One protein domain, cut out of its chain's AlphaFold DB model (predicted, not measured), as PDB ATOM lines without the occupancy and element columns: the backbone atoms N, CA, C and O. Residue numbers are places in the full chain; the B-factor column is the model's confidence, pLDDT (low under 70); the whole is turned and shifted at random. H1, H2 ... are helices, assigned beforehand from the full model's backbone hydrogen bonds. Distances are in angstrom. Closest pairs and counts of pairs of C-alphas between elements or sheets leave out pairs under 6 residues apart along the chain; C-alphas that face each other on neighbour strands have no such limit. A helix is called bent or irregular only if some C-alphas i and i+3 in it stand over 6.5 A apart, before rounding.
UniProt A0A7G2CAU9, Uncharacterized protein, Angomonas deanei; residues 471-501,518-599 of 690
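AT A GLANCE: This is residues 471 to 501 and 518 to 599 of the 690 residues of an uncharacterized protein of Angomonas deanei (UniProt A0A7G2CAU9). Three crossed helices, H4, H5 and H6, pack on one another with their centres in a triangle and make the core. H2 meets the first part of H5 with its own last part and reaches away from the core to H1, while H3 follows at its other end. The printed part has 113 residues and six named helices, H1 to H6 in order, with no named strand: all helix. It is compact, with a radius of gyration of the C-alphas of 14.4 A and spans of 45 by 33 by 32 A.

HOW THE PARTS SIT: Begin at H4, residues 529 to 548, which touches H6, residues 579 to 595, at a steep tilt of 46 degrees, the same way; C-alphas 543 and 587 are closest, 5.5 A apart. H5, residues 556 to 573, is the hub: it touches H4 (Phe 539 and Ile 562, closest C-alphas, 7.2 A) and forms a helical hairpin with H6 (Ala 566 and Ala 584, 4.5 A) at 39 degrees. H2, residues 477 to 490, touches H5 with residues 484 to 488 alone, at a shallow tilt of 32 degrees, only just short of steep; C-alphas 488 and 558 are closest, 4.5 A apart. H1, residues 471 to 475, is close to H2 but not clearly touching, with C-alphas 473 and 480 closest at 7.4 A. H3, residues 493 to 496, meets H2 only through their link. Every O i to N i+4 pair is within hydrogen-bond range in H1, H2 and H5, against 13 of 16 in H4 and 10 of 13 in H6; H3 is too short for one.

IN THESE COORDINATES: Find C-alpha 529 at (306.330, 311.287, 157.185); H4 runs 28.9 A from there, with a kink of 32 degrees near residue 536. H5 is 25.7 A long, H2 19.9 A. H6, 24.5 A, kinks by 30 degrees near residue 589 and ends at C-alpha 595, (281.753, 302.801, 153.104). H4 and H6 are only just irregular: C-alphas 534 and 537 are 6.9 A apart, 590 and 593 6.6 A.

THE WHOLE: Residues 502 to 517 are not printed, and C-alphas 501 and 518 lie 24.9 A apart across this cut. Of the links printed whole, none is long. Look for pLDDT under 70 at residues 497 to 501, 518 to 521 and 596 to 599.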
ATOM      1  N   ILE A 471     283.644 293.999 131.273       90.69
ATOM      2  CA  ILE A 471     283.284 292.630 130.857       90.69
ATOM      3  C   ILE A 471     284.436 291.642 131.111       90.69
ATOM      4  O   ILE A 471     284.218 290.509 131.535       90.69
ATOM      5  N   HIS A 472     285.677 292.054 130.837       92.25
ATOM      6  CA  HIS A 472     286.848 291.198 131.039       92.25
ATOM      7  C   HIS A 472     287.259 291.124 132.510       92.25
ATOM      8  O   HIS A 472     287.669 290.059 132.970       92.25
ATOM      9  N   ALA A 473     287.105 292.226 133.248       91.75
ATOM     10  CA  ALA A 473     287.324 292.258 134.686       91.75
ATOM     11  C   ALA A 473     286.331 291.339 135.420       91.75
ATOM     12  O   ALA A 473     286.747 290.516 136.228       91.75
ATOM     13  N   GLU A 474     285.040 291.395 135.079       92.56
ATOM     14  CA  GLU A 474     283.989 290.554 135.678       92.56
ATOM     15  C   GLU A 474     284.265 289.061 135.461       92.56
ATOM     16  O   GLU A 474     284.132 288.261 136.384       92.56
ATOM     17  N   ALA A 475     284.755 288.680 134.278       93.06
ATOM     18  CA  ALA A 475     285.158 287.301 133.996       93.06
ATOM     19  C   ALA A 475     286.347 286.808 134.852       93.06
ATOM     20  O   ALA A 475     286.554 285.603 134.964       93.06
ATOM     21  N   ASN A 476     287.119 287.720 135.454       94.44
ATOM     22  CA  ASN A 476     288.296 287.438 136.285       94.44
ATOM     23  C   ASN A 476     288.138 287.987 137.721       94.44
ATOM     24  O   ASN A 476     289.128 288.290 138.393       94.44
ATOM     25  N   ALA A 477     286.897 288.124 138.204       92.25
ATOM     26  CA  ALA A 477     286.585 288.769 139.481       92.25
ATOM     27  C   ALA A 477     287.290 288.139 140.692       92.25
ATOM     28  O   ALA A 477     287.658 288.845 141.635       92.25
ATOM     29  N   THR A 478     287.521 286.825 140.662       93.44
ATOM     30  CA  THR A 478     288.212 286.081 141.723       93.44
ATOM     31  C   THR A 478     289.667 286.520 141.877       93.44
ATOM     32  O   THR A 478     290.069 286.902 142.977       93.44
ATOM     33  N   SER A 479     290.434 286.534 140.784       93.88
ATOM     34  CA  SER A 479     291.820 287.016 140.760       93.88
ATOM     35  C   SER A 479     291.895 288.485 141.168       93.88
ATOM     36  O   SER A 479     292.634 288.842 142.082       93.88
ATOM     37  N   ILE A 480     291.041 289.340 140.600       93.81
ATOM     38  CA  ILE A 480     291.023 290.775 140.928       93.81
ATOM     39  C   ILE A 480     290.697 291.011 142.412       93.81
ATOM     40  O   ILE A 480     291.319 291.851 143.067       93.81
ATOM     41  N   SER A 481     289.766 290.246 142.985       92.31
ATOM     42  CA  SER A 481     289.470 290.299 144.421       92.31
ATOM     43  C   SER A 481     290.673 289.874 145.269       92.31
ATOM     44  O   SER A 481     290.919 290.460 146.328       92.31
ATOM     45  N   ASN A 482     291.456 288.892 144.809       91.94
ATOM     46  CA  ASN A 482     292.711 288.508 145.454       91.94
ATOM     47  C   ASN A 482     293.747 289.636 145.383       91.94
ATOM     48  O   ASN A 482     294.424 289.880 146.380       91.94
ATOM     49  N   TRP A 483     293.808 290.388 144.279       93.94
ATOM     50  CA  TRP A 483     294.690 291.554 144.167       93.94
ATOM     51  C   TRP A 483     294.343 292.618 145.201       93.94
ATOM     52  O   TRP A 483     295.225 293.100 145.904       93.94
ATOM     53  N   PHE A 484     293.061 292.960 145.356       93.06
ATOM     54  CA  PHE A 484     292.638 293.926 146.372       93.06
ATOM     55  C   PHE A 484     292.900 293.439 147.799       93.06
ATOM     56  O   PHE A 484     293.263 294.252 148.653       93.06
ATOM     57  N   ARG A 485     292.778 292.130 148.060       91.06
ATOM     58  CA  ARG A 485     293.171 291.540 149.347       91.06
ATOM     59  C   ARG A 485     294.670 291.706 149.589       91.06
ATOM     60  O   ARG A 485     295.050 292.263 150.614       91.06
ATOM     61  N   TYR A 486     295.498 291.337 148.615       90.81
ATOM     62  CA  TYR A 486     296.946 291.522 148.675       90.81
ATOM     63  C   TYR A 486     297.332 292.995 148.888       90.81
ATOM     64  O   TYR A 486     298.148 293.303 149.758       90.81
ATOM     65  N   LEU A 487     296.713 293.928 148.156       91.31
ATOM     66  CA  LEU A 487     296.932 295.364 148.339       91.31
ATOM     67  C   LEU A 487     296.537 295.818 149.748       91.31
ATOM     68  O   LEU A 487     297.265 296.594 150.358       91.31
ATOM     69  N   ALA A 488     295.412 295.336 150.284       88.62
ATOM     70  CA  ALA A 488     294.976 295.664 151.636       88.62
ATOM     71  C   ALA A 488     295.939 295.125 152.700       88.62
ATOM     72  O   ALA A 488     296.160 295.799 153.709       88.62
ATOM     73  N   ASP A 489     296.486 293.928 152.511       87.50
ATOM     74  CA  ASP A 489     297.389 293.280 153.465       87.50
ATOM     75  C   ASP A 489     298.778 293.930 153.471       87.50
ATOM     76  O   ASP A 489     299.385 294.076 154.531       87.50
ATOM     77  N   ASN A 490     299.231 294.440 152.323       85.75
ATOM     78  CA  ASN A 490     300.514 295.135 152.190       85.75
ATOM     79  C   ASN A 490     300.433 296.662 152.395       85.75
ATOM     80  O   ASN A 490     301.459 297.345 152.404       85.75
ATOM     81  N   LEU A 491     299.237 297.228 152.599       85.00
ATOM     82  CA  LEU A 491     299.048 298.658 152.859       85.00
ATOM     83  C   LEU A 491     299.453 299.021 154.298       85.00
ATOM     84  O   LEU A 491     298.624 299.021 155.208       85.00
ATOM     85  N   LEU A 492     300.733 299.363 154.491       82.81
ATOM     86  CA  LEU A 492     301.329 299.733 155.786       82.81
ATOM     87  C   LEU A 492     300.979 298.747 156.923       82.81
ATOM     88  O   LEU A 492     300.416 299.168 157.938       82.81
ATOM     89  N   PRO A 493     301.323 297.449 156.813       76.31
ATOM     90  CA  PRO A 493     300.921 296.430 157.791       76.31
ATOM     91  C   PRO A 493     301.312 296.809 159.229       76.31
ATOM     92  O   PRO A 493     300.498 296.752 160.150       76.31
ATOM     93  N   GLN A 494     302.514 297.364 159.402       76.31
ATOM     94  CA  GLN A 494     303.050 297.817 160.691       76.31
ATOM     95  C   GLN A 494     302.285 298.988 161.336       76.31
ATOM     96  O   GLN A 494     302.520 299.302 162.504       76.31
ATOM     97  N   ALA A 495     301.437 299.702 160.591       76.25
ATOM     98  CA  ALA A 495     300.597 300.766 161.140       76.25
ATOM     99  C   ALA A 495     299.298 300.216 161.758       76.25
ATOM    100  O   ALA A 495     298.686 300.884 162.593       76.25
ATOM    101  N   PHE A 496     298.895 299.000 161.375       76.12
ATOM    102  CA  PHE A 496     297.694 298.308 161.852       76.12
ATOM    103  C   PHE A 496     297.998 297.185 162.856       76.12
ATOM    104  O   PHE A 496     297.104 296.753 163.584       76.12
ATOM    105  N   GLU A 497     299.245 296.717 162.927       69.81
ATOM    106  CA  GLU A 497     299.692 295.752 163.933       69.81
ATOM    107  C   GLU A 497     299.873 296.410 165.308       69.81
ATOM    108  O   GLU A 497     300.492 297.466 165.447       69.81
ATOM    109  N   ALA A 498     299.325 295.781 166.354       56.53
ATOM    110  CA  ALA A 498     299.463 296.270 167.721       56.53
ATOM    111  C   ALA A 498     300.949 296.287 168.131       56.53
ATOM    112  O   ALA A 498     301.647 295.300 167.889       56.53
ATOM    113  N   PRO A 499     301.447 297.351 168.791       53.09
ATOM    114  CA  PRO A 499     302.835 297.397 169.226       53.09
ATOM    115  C   PRO A 499     303.134 296.196 170.128       53.09
ATOM    116  O   PRO A 499     302.476 296.002 171.156       53.09
ATOM    117  N   THR A 500     304.130 295.387 169.755       48.81
ATOM    118  CA  THR A 500     304.648 294.313 170.605       48.81
ATOM    119  C   THR A 500     305.252 294.950 171.850       48.81
ATOM    120  O   THR A 500     306.388 295.421 171.841       48.81
ATOM    121  N   LEU A 501     304.470 295.019 172.925       46.84
ATOM    122  CA  LEU A 501     304.940 295.490 174.222       46.84
ATOM    123  C   LEU A 501     305.926 294.467 174.791       46.84
ATOM    124  O   LEU A 501     305.548 293.564 175.537       46.84
ATOM    125  N   LYS A 518     282.800 293.009 164.392       42.41
ATOM    126  CA  LYS A 518     282.841 293.244 162.929       42.41
ATOM    127  C   LYS A 518     284.028 294.098 162.443       42.41
ATOM    128  O   LYS A 518     283.860 295.283 162.204       42.41
ATOM    129  N   ALA A 519     285.185 293.449 162.290       51.59
ATOM    130  CA  ALA A 519     286.269 293.721 161.334       51.59
ATOM    131  C   ALA A 519     286.407 295.151 160.749       51.59
ATOM    132  O   ALA A 519     286.556 295.307 159.538       51.59
ATOM    133  N   THR A 520     286.398 296.203 161.570       55.62
ATOM    134  CA  THR A 520     286.836 297.535 161.140       55.62
ATOM    135  C   THR A 520     288.339 297.662 161.395       55.62
ATOM    136  O   THR A 520     288.803 297.328 162.490       55.62
ATOM    137  N   PRO A 521     289.142 298.098 160.408       61.12
ATOM    138  CA  PRO A 521     290.566 298.321 160.632       61.12
ATOM    139  C   PRO A 521     290.745 299.439 161.670       61.12
ATOM    140  O   PRO A 521     290.043 300.443 161.623       61.12
ATOM    141  N   ILE A 522     291.666 299.270 162.620       70.12
ATOM    142  CA  ILE A 522     291.999 300.285 163.634       70.12
ATOM    143  C   ILE A 522     293.492 300.576 163.518       70.12
ATOM    144  O   ILE A 522     294.299 299.647 163.492       70.12
ATOM    145  N   LEU A 523     293.862 301.856 163.443       74.31
ATOM    146  CA  LEU A 523     295.265 302.260 163.408       74.31
ATOM    147  C   LEU A 523     295.903 302.078 164.790       74.31
ATOM    148  O   LEU A 523     295.376 302.569 165.790       74.31
ATOM    149  N   ALA A 524     297.046 301.401 164.850       74.56
ATOM    150  CA  ALA A 524     297.761 301.138 166.095       74.56
ATOM    151  C   ALA A 524     298.715 302.273 166.501       74.56
ATOM    152  O   ALA A 524     299.042 302.411 167.682       74.56
ATOM    153  N   ARG A 525     299.160 303.093 165.539       79.94
ATOM    154  CA  ARG A 525     300.077 304.227 165.745       79.94
ATOM    155  C   ARG A 525     299.905 305.305 164.678       79.94
ATOM    156  O   ARG A 525     299.410 305.023 163.596       79.94
ATOM    157  N   ASP A 526     300.399 306.510 164.944       79.00
ATOM    158  CA  ASP A 526     300.420 307.581 163.943       79.00
ATOM    159  C   ASP A 526     301.300 307.228 162.729       79.00
ATOM    160  O   ASP A 526     302.332 306.551 162.841       79.00
ATOM    161  N   VAL A 527     300.896 307.735 161.561       83.75
ATOM    162  CA  VAL A 527     301.612 307.553 160.293       83.75
ATOM    163  C   VAL A 527     302.835 308.473 160.263       83.75
ATOM    164  O   VAL A 527     302.765 309.673 160.549       83.75
ATOM    165  N   THR A 528     303.991 307.922 159.911       85.38
ATOM    166  CA  THR A 528     305.236 308.686 159.786       85.38
ATOM    167  C   THR A 528     305.277 309.480 158.481       85.38
ATOM    168  O   THR A 528     304.574 309.203 157.512       85.38
ATOM    169  N   ARG A 529     306.170 310.474 158.401       80.31
ATOM    170  CA  ARG A 529     306.330 311.287 157.185       80.31
ATOM    171  C   ARG A 529     306.768 310.466 155.966       80.31
ATOM    172  O   ARG A 529     306.418 310.845 154.855       80.31
ATOM    173  N   ALA A 530     307.544 309.397 156.154       82.88
ATOM    174  CA  ALA A 530     307.968 308.514 155.066       82.88
ATOM    175  C   ALA A 530     306.788 307.682 154.539       82.88
ATOM    176  O   ALA A 530     306.560 307.642 153.332       82.88
ATOM    177  N   GLU A 531     305.983 307.132 155.446       86.56
ATOM    178  CA  GLU A 531     304.768 306.377 155.120       86.56
ATOM    179  C   GLU A 531     303.721 307.257 154.423       86.56
ATOM    180  O   GLU A 531     303.108 306.828 153.453       86.56
ATOM    181  N   MET A 532     303.591 308.535 154.804       86.38
ATOM    182  CA  MET A 532     302.749 309.489 154.062       86.38
ATOM    183  C   MET A 532     303.159 309.620 152.587       86.38
ATOM    184  O   MET A 532     302.294 309.789 151.730       86.38
ATOM    185  N   ARG A 533     304.462 309.538 152.271       83.81
ATOM    186  CA  ARG A 533     304.923 309.557 150.871       83.81
ATOM    187  C   ARG A 533     304.529 308.278 150.142       83.81
ATOM    188  O   ARG A 533     304.087 308.363 149.002       83.81
ATOM    189  N   GLN A 534     304.664 307.132 150.809       85.62
ATOM    190  CA  GLN A 534     304.290 305.822 150.270       85.62
ATOM    191  C   GLN A 534     302.782 305.704 150.017       85.62
ATOM    192  O   GLN A 534     302.383 305.018 149.088       85.62
ATOM    193  N   LEU A 535     301.943 306.407 150.788       89.75
ATOM    194  CA  LEU A 535     300.486 306.407 150.610       89.75
ATOM    195  C   LEU A 535     299.989 307.249 149.430       89.75
ATOM    196  O   LEU A 535     298.878 307.022 148.957       89.75
ATOM    197  N   SER A 536     300.784 308.203 148.935       89.81
ATOM    198  CA  SER A 536     300.366 309.110 147.852       89.81
ATOM    199  C   SER A 536     299.849 308.369 146.602       89.81
ATOM    200  O   SER A 536     298.732 308.669 146.171       89.81
ATOM    201  N   PRO A 537     300.559 307.360 146.049       89.19
ATOM    202  CA  PRO A 537     300.044 306.559 144.935       89.19
ATOM    203  C   PRO A 537     298.721 305.846 145.245       89.19
ATOM    204  O   PRO A 537     297.854 305.782 144.379       89.19
ATOM    205  N   PHE A 538     298.532 305.355 146.476       92.62
ATOM    206  CA  PHE A 538     297.308 304.655 146.884       92.62
ATOM    207  C   PHE A 538     296.112 305.599 147.035       92.62
ATOM    208  O   PHE A 538     294.994 305.215 146.691       92.62
ATOM    209  N   PHE A 539     296.326 306.838 147.492       93.75
ATOM    210  CA  PHE A 539     295.278 307.861 147.514       93.75
ATOM    211  C   PHE A 539     294.816 308.205 146.099       93.75
ATOM    212  O   PHE A 539     293.621 308.152 145.813       93.75
ATOM    213  N   THR A 540     295.758 308.478 145.193       92.50
ATOM    214  CA  THR A 540     295.454 308.761 143.782       92.50
ATOM    215  C   THR A 540     294.746 307.580 143.115       92.50
ATOM    216  O   THR A 540     293.711 307.761 142.477       92.50
ATOM    217  N   PHE A 541     295.249 306.360 143.323       94.00
ATOM    218  CA  PHE A 541     294.620 305.136 142.827       94.00
ATOM    219  C   PHE A 541     293.184 304.982 143.331       94.00
ATOM    220  O   PHE A 541     292.295 304.713 142.534       94.00
ATOM    221  N   SER A 542     292.934 305.196 144.625       94.44
ATOM    222  CA  SER A 542     291.601 305.014 145.212       94.44
ATOM    223  C   SER A 542     290.598 306.047 144.702       94.44
ATOM    224  O   SER A 542     289.454 305.700 144.418       94.44
ATOM    225  N   ILE A 543     291.029 307.301 144.521       93.44
ATOM    226  CA  ILE A 543     290.205 308.344 143.893       93.44
ATOM    227  C   ILE A 543     289.802 307.911 142.480       93.44
ATOM    228  O   ILE A 543     288.616 307.916 142.146       93.44
ATOM    229  N   HIS A 544     290.770 307.496 141.660       93.88
ATOM    230  CA  HIS A 544     290.498 307.101 140.282       93.88
ATOM    231  C   HIS A 544     289.723 305.790 140.174       93.88
ATOM    232  O   HIS A 544     288.858 305.682 139.314       93.88
ATOM    233  N   LEU A 545     289.952 304.823 141.062       94.31
ATOM    234  CA  LEU A 545     289.167 303.592 141.120       94.31
ATOM    235  C   LEU A 545     287.680 303.916 141.284       94.31
ATOM    236  O   LEU A 545     286.842 303.354 140.580       94.31
ATOM    237  N   VAL A 546     287.356 304.860 142.172       91.44
ATOM    238  CA  VAL A 546     285.976 305.282 142.420       91.44
ATOM    239  C   VAL A 546     285.397 306.082 141.256       91.44
ATOM    240  O   VAL A 546     284.250 305.850 140.879       91.44
ATOM    241  N   GLN A 547     286.172 307.015 140.702       91.19
ATOM    242  CA  GLN A 547     285.706 307.949 139.675       91.19
ATOM    243  C   GLN A 547     285.636 307.340 138.272       91.19
ATOM    244  O   GLN A 547     284.753 307.701 137.500       91.19
ATOM    245  N   TRP A 548     286.586 306.476 137.913       89.25
ATOM    246  CA  TRP A 548     286.763 305.983 136.542       89.25
ATOM    247  C   TRP A 548     286.222 304.572 136.337       89.25
ATOM    248  O   TRP A 548     286.033 304.160 135.196       89.25
ATOM    249  N   THR A 549     285.968 303.826 137.415       88.56
ATOM    250  CA  THR A 549     285.502 302.439 137.327       88.56
ATOM    251  C   THR A 549     284.292 302.198 138.224       88.56
ATOM    252  O   THR A 549     284.161 302.773 139.311       88.56
ATOM    253  N   SER A 550     283.417 301.291 137.798       87.19
ATOM    254  CA  SER A 550     282.316 300.764 138.611       87.19
ATOM    255  C   SER A 550     282.745 299.608 139.525       87.19
ATOM    256  O   SER A 550     281.922 299.106 140.286       87.19
ATOM    257  N   TRP A 551     284.014 299.184 139.480       89.44
ATOM    258  CA  TRP A 551     284.488 297.997 140.189       89.44
ATOM    259  C   TRP A 551     284.489 298.189 141.706       89.44
ATOM    260  O   TRP A 551     285.134 299.108 142.215       89.44
ATOM    261  N   ARG A 552     283.793 297.321 142.446       88.81
ATOM    262  CA  ARG A 552     283.747 297.351 143.923       88.81
ATOM    263  C   ARG A 552     283.943 295.984 144.578       88.81
ATOM    264  O   ARG A 552     284.265 295.932 145.762       88.81
ATOM    265  N   GLU A 553     283.790 294.900 143.824       85.94
ATOM    266  CA  GLU A 553     283.921 293.536 144.333       85.94
ATOM    267  C   GLU A 553     285.337 293.281 144.879       85.94
ATOM    268  O   GLU A 553     286.337 293.625 144.245       85.94
ATOM    269  N   GLY A 554     285.422 292.760 146.107       85.44
ATOM    270  CA  GLY A 554     286.685 292.484 146.804       85.44
ATOM    271  C   GLY A 554     287.465 293.714 147.301       85.44
ATOM    272  O   GLY A 554     288.373 293.564 148.119       85.44
ATOM    273  N   ALA A 555     287.108 294.934 146.884       89.25
ATOM    274  CA  ALA A 555     287.846 296.163 147.201       89.25
ATOM    275  C   ALA A 555     287.495 296.781 148.571       89.25
ATOM    276  O   ALA A 555     288.183 297.689 149.034       89.25
ATOM    277  N   GLU A 556     286.446 296.305 149.239       88.69
ATOM    278  CA  GLU A 556     285.881 296.892 150.466       88.69
ATOM    279  C   GLU A 556     286.910 297.048 151.594       88.69
ATOM    280  O   GLU A 556     287.046 298.125 152.174       88.69
ATOM    281  N   SER A 557     287.678 295.989 151.877       87.94
ATOM    282  CA  SER A 557     288.721 295.994 152.916       87.94
ATOM    283  C   SER A 557     289.828 297.006 152.604       87.94
ATOM    284  O   SER A 557     290.254 297.769 153.475       87.94
ATOM    285  N   PHE A 558     290.250 297.066 151.338       92.00
ATOM    286  CA  PHE A 558     291.242 298.025 150.865       92.00
ATOM    287  C   PHE A 558     290.732 299.469 151.007       92.00
ATOM    288  O   PHE A 558     291.410 300.310 151.600       92.00
ATOM    289  N   LEU A 559     289.509 299.740 150.537       92.19
ATOM    290  CA  LEU A 559     288.878 301.060 150.616       92.19
ATOM    291  C   LEU A 559     288.651 301.505 152.070       92.19
ATOM    292  O   LEU A 559     288.867 302.671 152.404       92.19
ATOM    293  N   ALA A 560     288.288 300.588 152.967       88.69
ATOM    294  CA  ALA A 560     288.150 300.884 154.389       88.69
ATOM    295  C   ALA A 560     289.484 301.300 155.027       88.69
ATOM    296  O   ALA A 560     289.545 302.314 155.730       88.69
ATOM    297  N   LYS A 561     290.569 300.560 154.753       90.00
ATOM    298  CA  LYS A 561     291.907 300.906 155.255       90.00
ATOM    299  C   LYS A 561     292.400 302.238 154.681       90.00
ATOM    300  O   LYS A 561     292.914 303.058 155.442       90.00
ATOM    301  N   ILE A 562     292.222 302.490 153.379       92.69
ATOM    302  CA  ILE A 562     292.709 303.731 152.756       92.69
ATOM    303  C   ILE A 562     291.931 304.962 153.233       92.69
ATOM    304  O   ILE A 562     292.550 305.992 153.495       92.69
ATOM    305  N   ALA A 563     290.610 304.861 153.425       91.19
ATOM    306  CA  ALA A 563     289.800 305.952 153.967       91.19
ATOM    307  C   ALA A 563     290.232 306.306 155.395       91.19
ATOM    308  O   ALA A 563     290.395 307.480 155.729       91.19
ATOM    309  N   LEU A 564     290.493 305.298 156.225       89.19
ATOM    310  CA  LEU A 564     290.978 305.507 157.583       89.19
ATOM    311  C   LEU A 564     292.371 306.152 157.601       89.19
ATOM    312  O   LEU A 564     292.589 307.128 158.320       89.19
ATOM    313  N   LEU A 565     293.303 305.682 156.769       90.62
ATOM    314  CA  LEU A 565     294.626 306.303 156.633       90.62
ATOM    315  C   LEU A 565     294.529 307.750 156.136       90.62
ATOM    316  O   LEU A 565     295.205 308.628 156.675       90.62
ATOM    317  N   ALA A 566     293.665 308.021 155.157       91.00
ATOM    318  CA  ALA A 566     293.420 309.361 154.642       91.00
ATOM    319  C   ALA A 566     292.897 310.298 155.744       91.00
ATOM    320  O   ALA A 566     293.442 311.387 155.942       91.00
ATOM    321  N   TYR A 567     291.918 309.843 156.529       90.00
ATOM    322  CA  TYR A 567     291.394 310.577 157.681       90.00
ATOM    323  C   TYR A 567     292.488 310.905 158.707       90.00
ATOM    324  O   TYR A 567     292.625 312.054 159.137       90.00
ATOM    325  N   HIS A 568     293.326 309.926 159.055       87.56
ATOM    326  CA  HIS A 568     294.437 310.127 159.986       87.56
ATOM    327  C   HIS A 568     295.474 311.135 159.463       87.56
ATOM    328  O   HIS A 568     295.894 312.019 160.213       87.56
ATOM    329  N   VAL A 569     295.845 311.073 158.179       88.62
ATOM    330  CA  VAL A 569     296.763 312.049 157.562       88.62
ATOM    331  C   VAL A 569     296.173 313.464 157.598       88.62
ATOM    332  O   VAL A 569     296.885 314.415 157.939       88.62
ATOM    333  N   VAL A 570     294.875 313.611 157.311       90.06
ATOM    334  CA  VAL A 570     294.156 314.895 157.394       90.06
ATOM    335  C   VAL A 570     294.196 315.452 158.818       90.06
ATOM    336  O   VAL A 570     294.543 316.620 159.012       90.06
ATOM    337  N   LEU A 571     293.916 314.625 159.832       87.81
ATOM    338  CA  LEU A 571     293.972 315.042 161.237       87.81
ATOM    339  C   LEU A 571     295.381 315.468 161.663       87.81
ATOM    340  O   LEU A 571     295.547 316.524 162.282       87.81
ATOM    341  N   GLN A 572     296.396 314.683 161.303       86.12
ATOM    342  CA  GLN A 572     297.786 314.922 161.690       86.12
ATOM    343  C   GLN A 572     298.365 316.187 161.032       86.12
ATOM    344  O   GLN A 572     299.118 316.929 161.666       86.12
ATOM    345  N   GLN A 573     297.988 316.478 159.782       85.75
ATOM    346  CA  GLN A 573     298.493 317.625 159.013       85.75
ATOM    347  C   GLN A 573     297.578 318.865 159.072       85.75
ATOM    348  O   GLN A 573     297.920 319.898 158.500       85.75
ATOM    349  N   ARG A 574     296.460 318.835 159.816       83.25
ATOM    350  CA  ARG A 574     295.473 319.938 159.892       83.25
ATOM    351  C   ARG A 574     296.078 321.305 160.236       83.25
ATOM    352  O   ARG A 574     295.581 322.335 159.794       83.25
ATOM    353  N   ARG A 575     297.139 321.330 161.051       80.88
ATOM    354  CA  ARG A 575     297.815 322.572 161.472       80.88
ATOM    355  C   ARG A 575     298.858 323.076 160.468       80.88
ATOM    356  O   ARG A 575     299.240 324.239 160.548       80.88
ATOM    357  N   ARG A 576     299.346 322.216 159.568       81.56
ATOM    358  CA  ARG A 576     300.346 322.532 158.533       81.56
ATOM    359  C   ARG A 576     300.028 321.737 157.257       81.56
ATOM    360  O   ARG A 576     300.632 320.690 157.041       81.56
ATOM    361  N   PRO A 577     299.087 322.214 156.426       83.56
ATOM    362  CA  PRO A 577     298.684 321.509 155.216       83.56
ATOM    363  C   PRO A 577     299.872 321.312 154.267       83.56
ATOM    364  O   PRO A 577     300.624 322.244 153.989       83.56
ATOM    365  N   THR A 578     300.038 320.091 153.768       85.94
ATOM    366  CA  THR A 578     301.033 319.722 152.748       85.94
ATOM    367  C   THR A 578     300.327 319.152 151.517       85.94
ATOM    368  O   THR A 578     299.114 318.955 151.541       85.94
ATOM    369  N   LEU A 579     301.064 318.832 150.448       85.50
ATOM    370  CA  LEU A 579     300.498 318.138 149.280       85.50
ATOM    371  C   LEU A 579     299.724 316.867 149.686       85.50
ATOM    372  O   LEU A 579     298.601 316.656 149.237       85.50
ATOM    373  N   TYR A 580     300.282 316.084 150.616       86.19
ATOM    374  CA  TYR A 580     299.664 314.858 151.127       86.19
ATOM    375  C   TYR A 580     298.355 315.115 151.881       86.19
ATOM    376  O   TYR A 580     297.469 314.272 151.843       86.19
ATOM    377  N   TYR A 581     298.200 316.282 152.524       89.75
ATOM    378  CA  TYR A 581     296.924 316.683 153.125       89.75
ATOM    379  C   TYR A 581     295.844 316.848 152.049       89.75
ATOM    380  O   TYR A 581     294.742 316.342 152.219       89.75
ATOM    381  N   GLY A 582     296.162 317.517 150.934       89.69
ATOM    382  CA  GLY A 582     295.215 317.708 149.831       89.69
ATOM    383  C   GLY A 582     294.803 316.385 149.181       89.69
ATOM    384  O   GLY A 582     293.614 316.132 149.002       89.69
ATOM    385  N   GLN A 583     295.777 315.512 148.902       90.81
ATOM    386  CA  GLN A 583     295.519 314.180 148.341       90.81
ATOM    387  C   GLN A 583     294.702 313.300 149.296       90.81
ATOM    388  O   GLN A 583     293.736 312.674 148.870       90.81
ATOM    389  N   ALA A 584     295.048 313.283 150.588       91.44
ATOM    390  CA  ALA A 584     294.316 312.522 151.595       91.44
ATOM    391  C   ALA A 584     292.892 313.063 151.799       91.44
ATOM    392  O   ALA A 584     291.954 312.277 151.836       91.44
ATOM    393  N   SER A 585     292.704 314.387 151.858       92.31
ATOM    394  CA  SER A 585     291.369 314.996 151.957       92.31
ATOM    395  C   SER A 585     290.505 314.601 150.763       92.31
ATOM    396  O   SER A 585     289.429 314.048 150.954       92.31
ATOM    397  N   SER A 586     291.011 314.781 149.537       93.06
ATOM    398  CA  SER A 586     290.281 314.392 148.328       93.06
ATOM    399  C   SER A 586     289.983 312.893 148.290       93.06
ATOM    400  O   SER A 586     288.922 312.497 147.818       93.06
ATOM    401  N   CYS A 587     290.902 312.052 148.768       94.56
ATOM    402  CA  CYS A 587     290.686 310.612 148.840       94.56
ATOM    403  C   CYS A 587     289.593 310.262 149.850       94.56
ATOM    404  O   CYS A 587     288.723 309.454 149.542       94.56
ATOM    405  N   TYR A 588     289.615 310.867 151.038       93.38
ATOM    406  CA  TYR A 588     288.600 310.643 152.062       93.38
ATOM    407  C   TYR A 588     287.216 311.071 151.572       93.38
ATOM    408  O   TYR A 588     286.275 310.288 151.660       93.38
ATOM    409  N   ASP A 589     287.110 312.262 150.980       92.19
ATOM    410  CA  ASP A 589     285.844 312.812 150.487       92.19
ATOM    411  C   ASP A 589     285.218 311.938 149.386       92.19
ATOM    412  O   ASP A 589     283.996 311.818 149.307       92.19
ATOM    413  N   VAL A 590     286.045 311.296 148.555       92.88
ATOM    414  CA  VAL A 590     285.594 310.409 147.468       92.88
ATOM    415  C   VAL A 590     285.282 308.993 147.962       92.88
ATOM    416  O   VAL A 590     284.301 308.396 147.524       92.88
ATOM    417  N   VAL A 591     286.103 308.432 148.855       91.38
ATOM    418  CA  VAL A 591     286.012 307.017 149.261       91.38
ATOM    419  C   VAL A 591     285.070 306.806 150.446       91.38
ATOM    420  O   VAL A 591     284.306 305.841 150.446       91.38
ATOM    421  N   ALA A 592     285.085 307.685 151.452       87.62
ATOM    422  CA  ALA A 592     284.295 307.511 152.673       87.62
ATOM    423  C   ALA A 592     282.781 307.348 152.425       87.62
ATOM    424  O   ALA A 592     282.191 306.482 153.075       87.62
ATOM    425  N   PRO A 593     282.140 308.070 151.476       88.75
ATOM    426  CA  PRO A 593     280.717 307.884 151.181       88.75
ATOM    427  C   PRO A 593     280.345 306.465 150.735       88.75
ATOM    428  O   PRO A 593     279.221 306.034 150.968       88.75
ATOM    429  N   LEU A 594     281.279 305.725 150.128       82.88
ATOM    430  CA  LEU A 594     281.046 304.352 149.664       82.88
ATOM    431  C   LEU A 594     281.036 303.325 150.800       82.88
ATOM    432  O   LEU A 594     280.557 302.212 150.617       82.88
ATOM    433  N   LEU A 595     281.594 303.686 151.954       79.25
ATOM    434  CA  LEU A 595     281.753 302.801 153.104       79.25
ATOM    435  C   LEU A 595     280.660 303.001 154.155       79.25
ATOM    436  O   LEU A 595     280.623 302.252 155.129       79.25
ATOM    437  N   VAL A 596     279.794 304.007 153.989       65.06
ATOM    438  CA  VAL A 596     278.682 304.278 154.905       65.06
ATOM    439  C   VAL A 596     277.621 303.189 154.713       65.06
ATOM    440  O   VAL A 596     276.971 303.153 153.667       65.06
ATOM    441  N   PRO A 597     277.385 302.302 155.699       53.25
ATOM    442  CA  PRO A 597     276.269 301.369 155.625       53.25
ATOM    443  C   PRO A 597     274.954 302.151 155.721       53.25
ATOM    444  O   PRO A 597     274.924 303.241 156.296       53.25
ATOM    445  N   ALA A 598     273.838 301.563 155.281       39.28
ATOM    446  CA  ALA A 598     272.478 302.125 155.355       39.28
ATOM    447  C   ALA A 598     272.004 302.587 156.765       39.28
ATOM    448  O   ALA A 598     270.892 303.084 156.914       39.28
ATOM    449  N   THR A 599     272.839 302.453 157.802       39.34
ATOM    450  CA  THR A 599     272.642 302.940 159.176       39.34
ATOM    451  C   THR A 599     273.471 304.187 159.546       39.34
ATOM    452  O   THR A 599     273.454 304.591 160.705       39.34
TER     453      THR A 599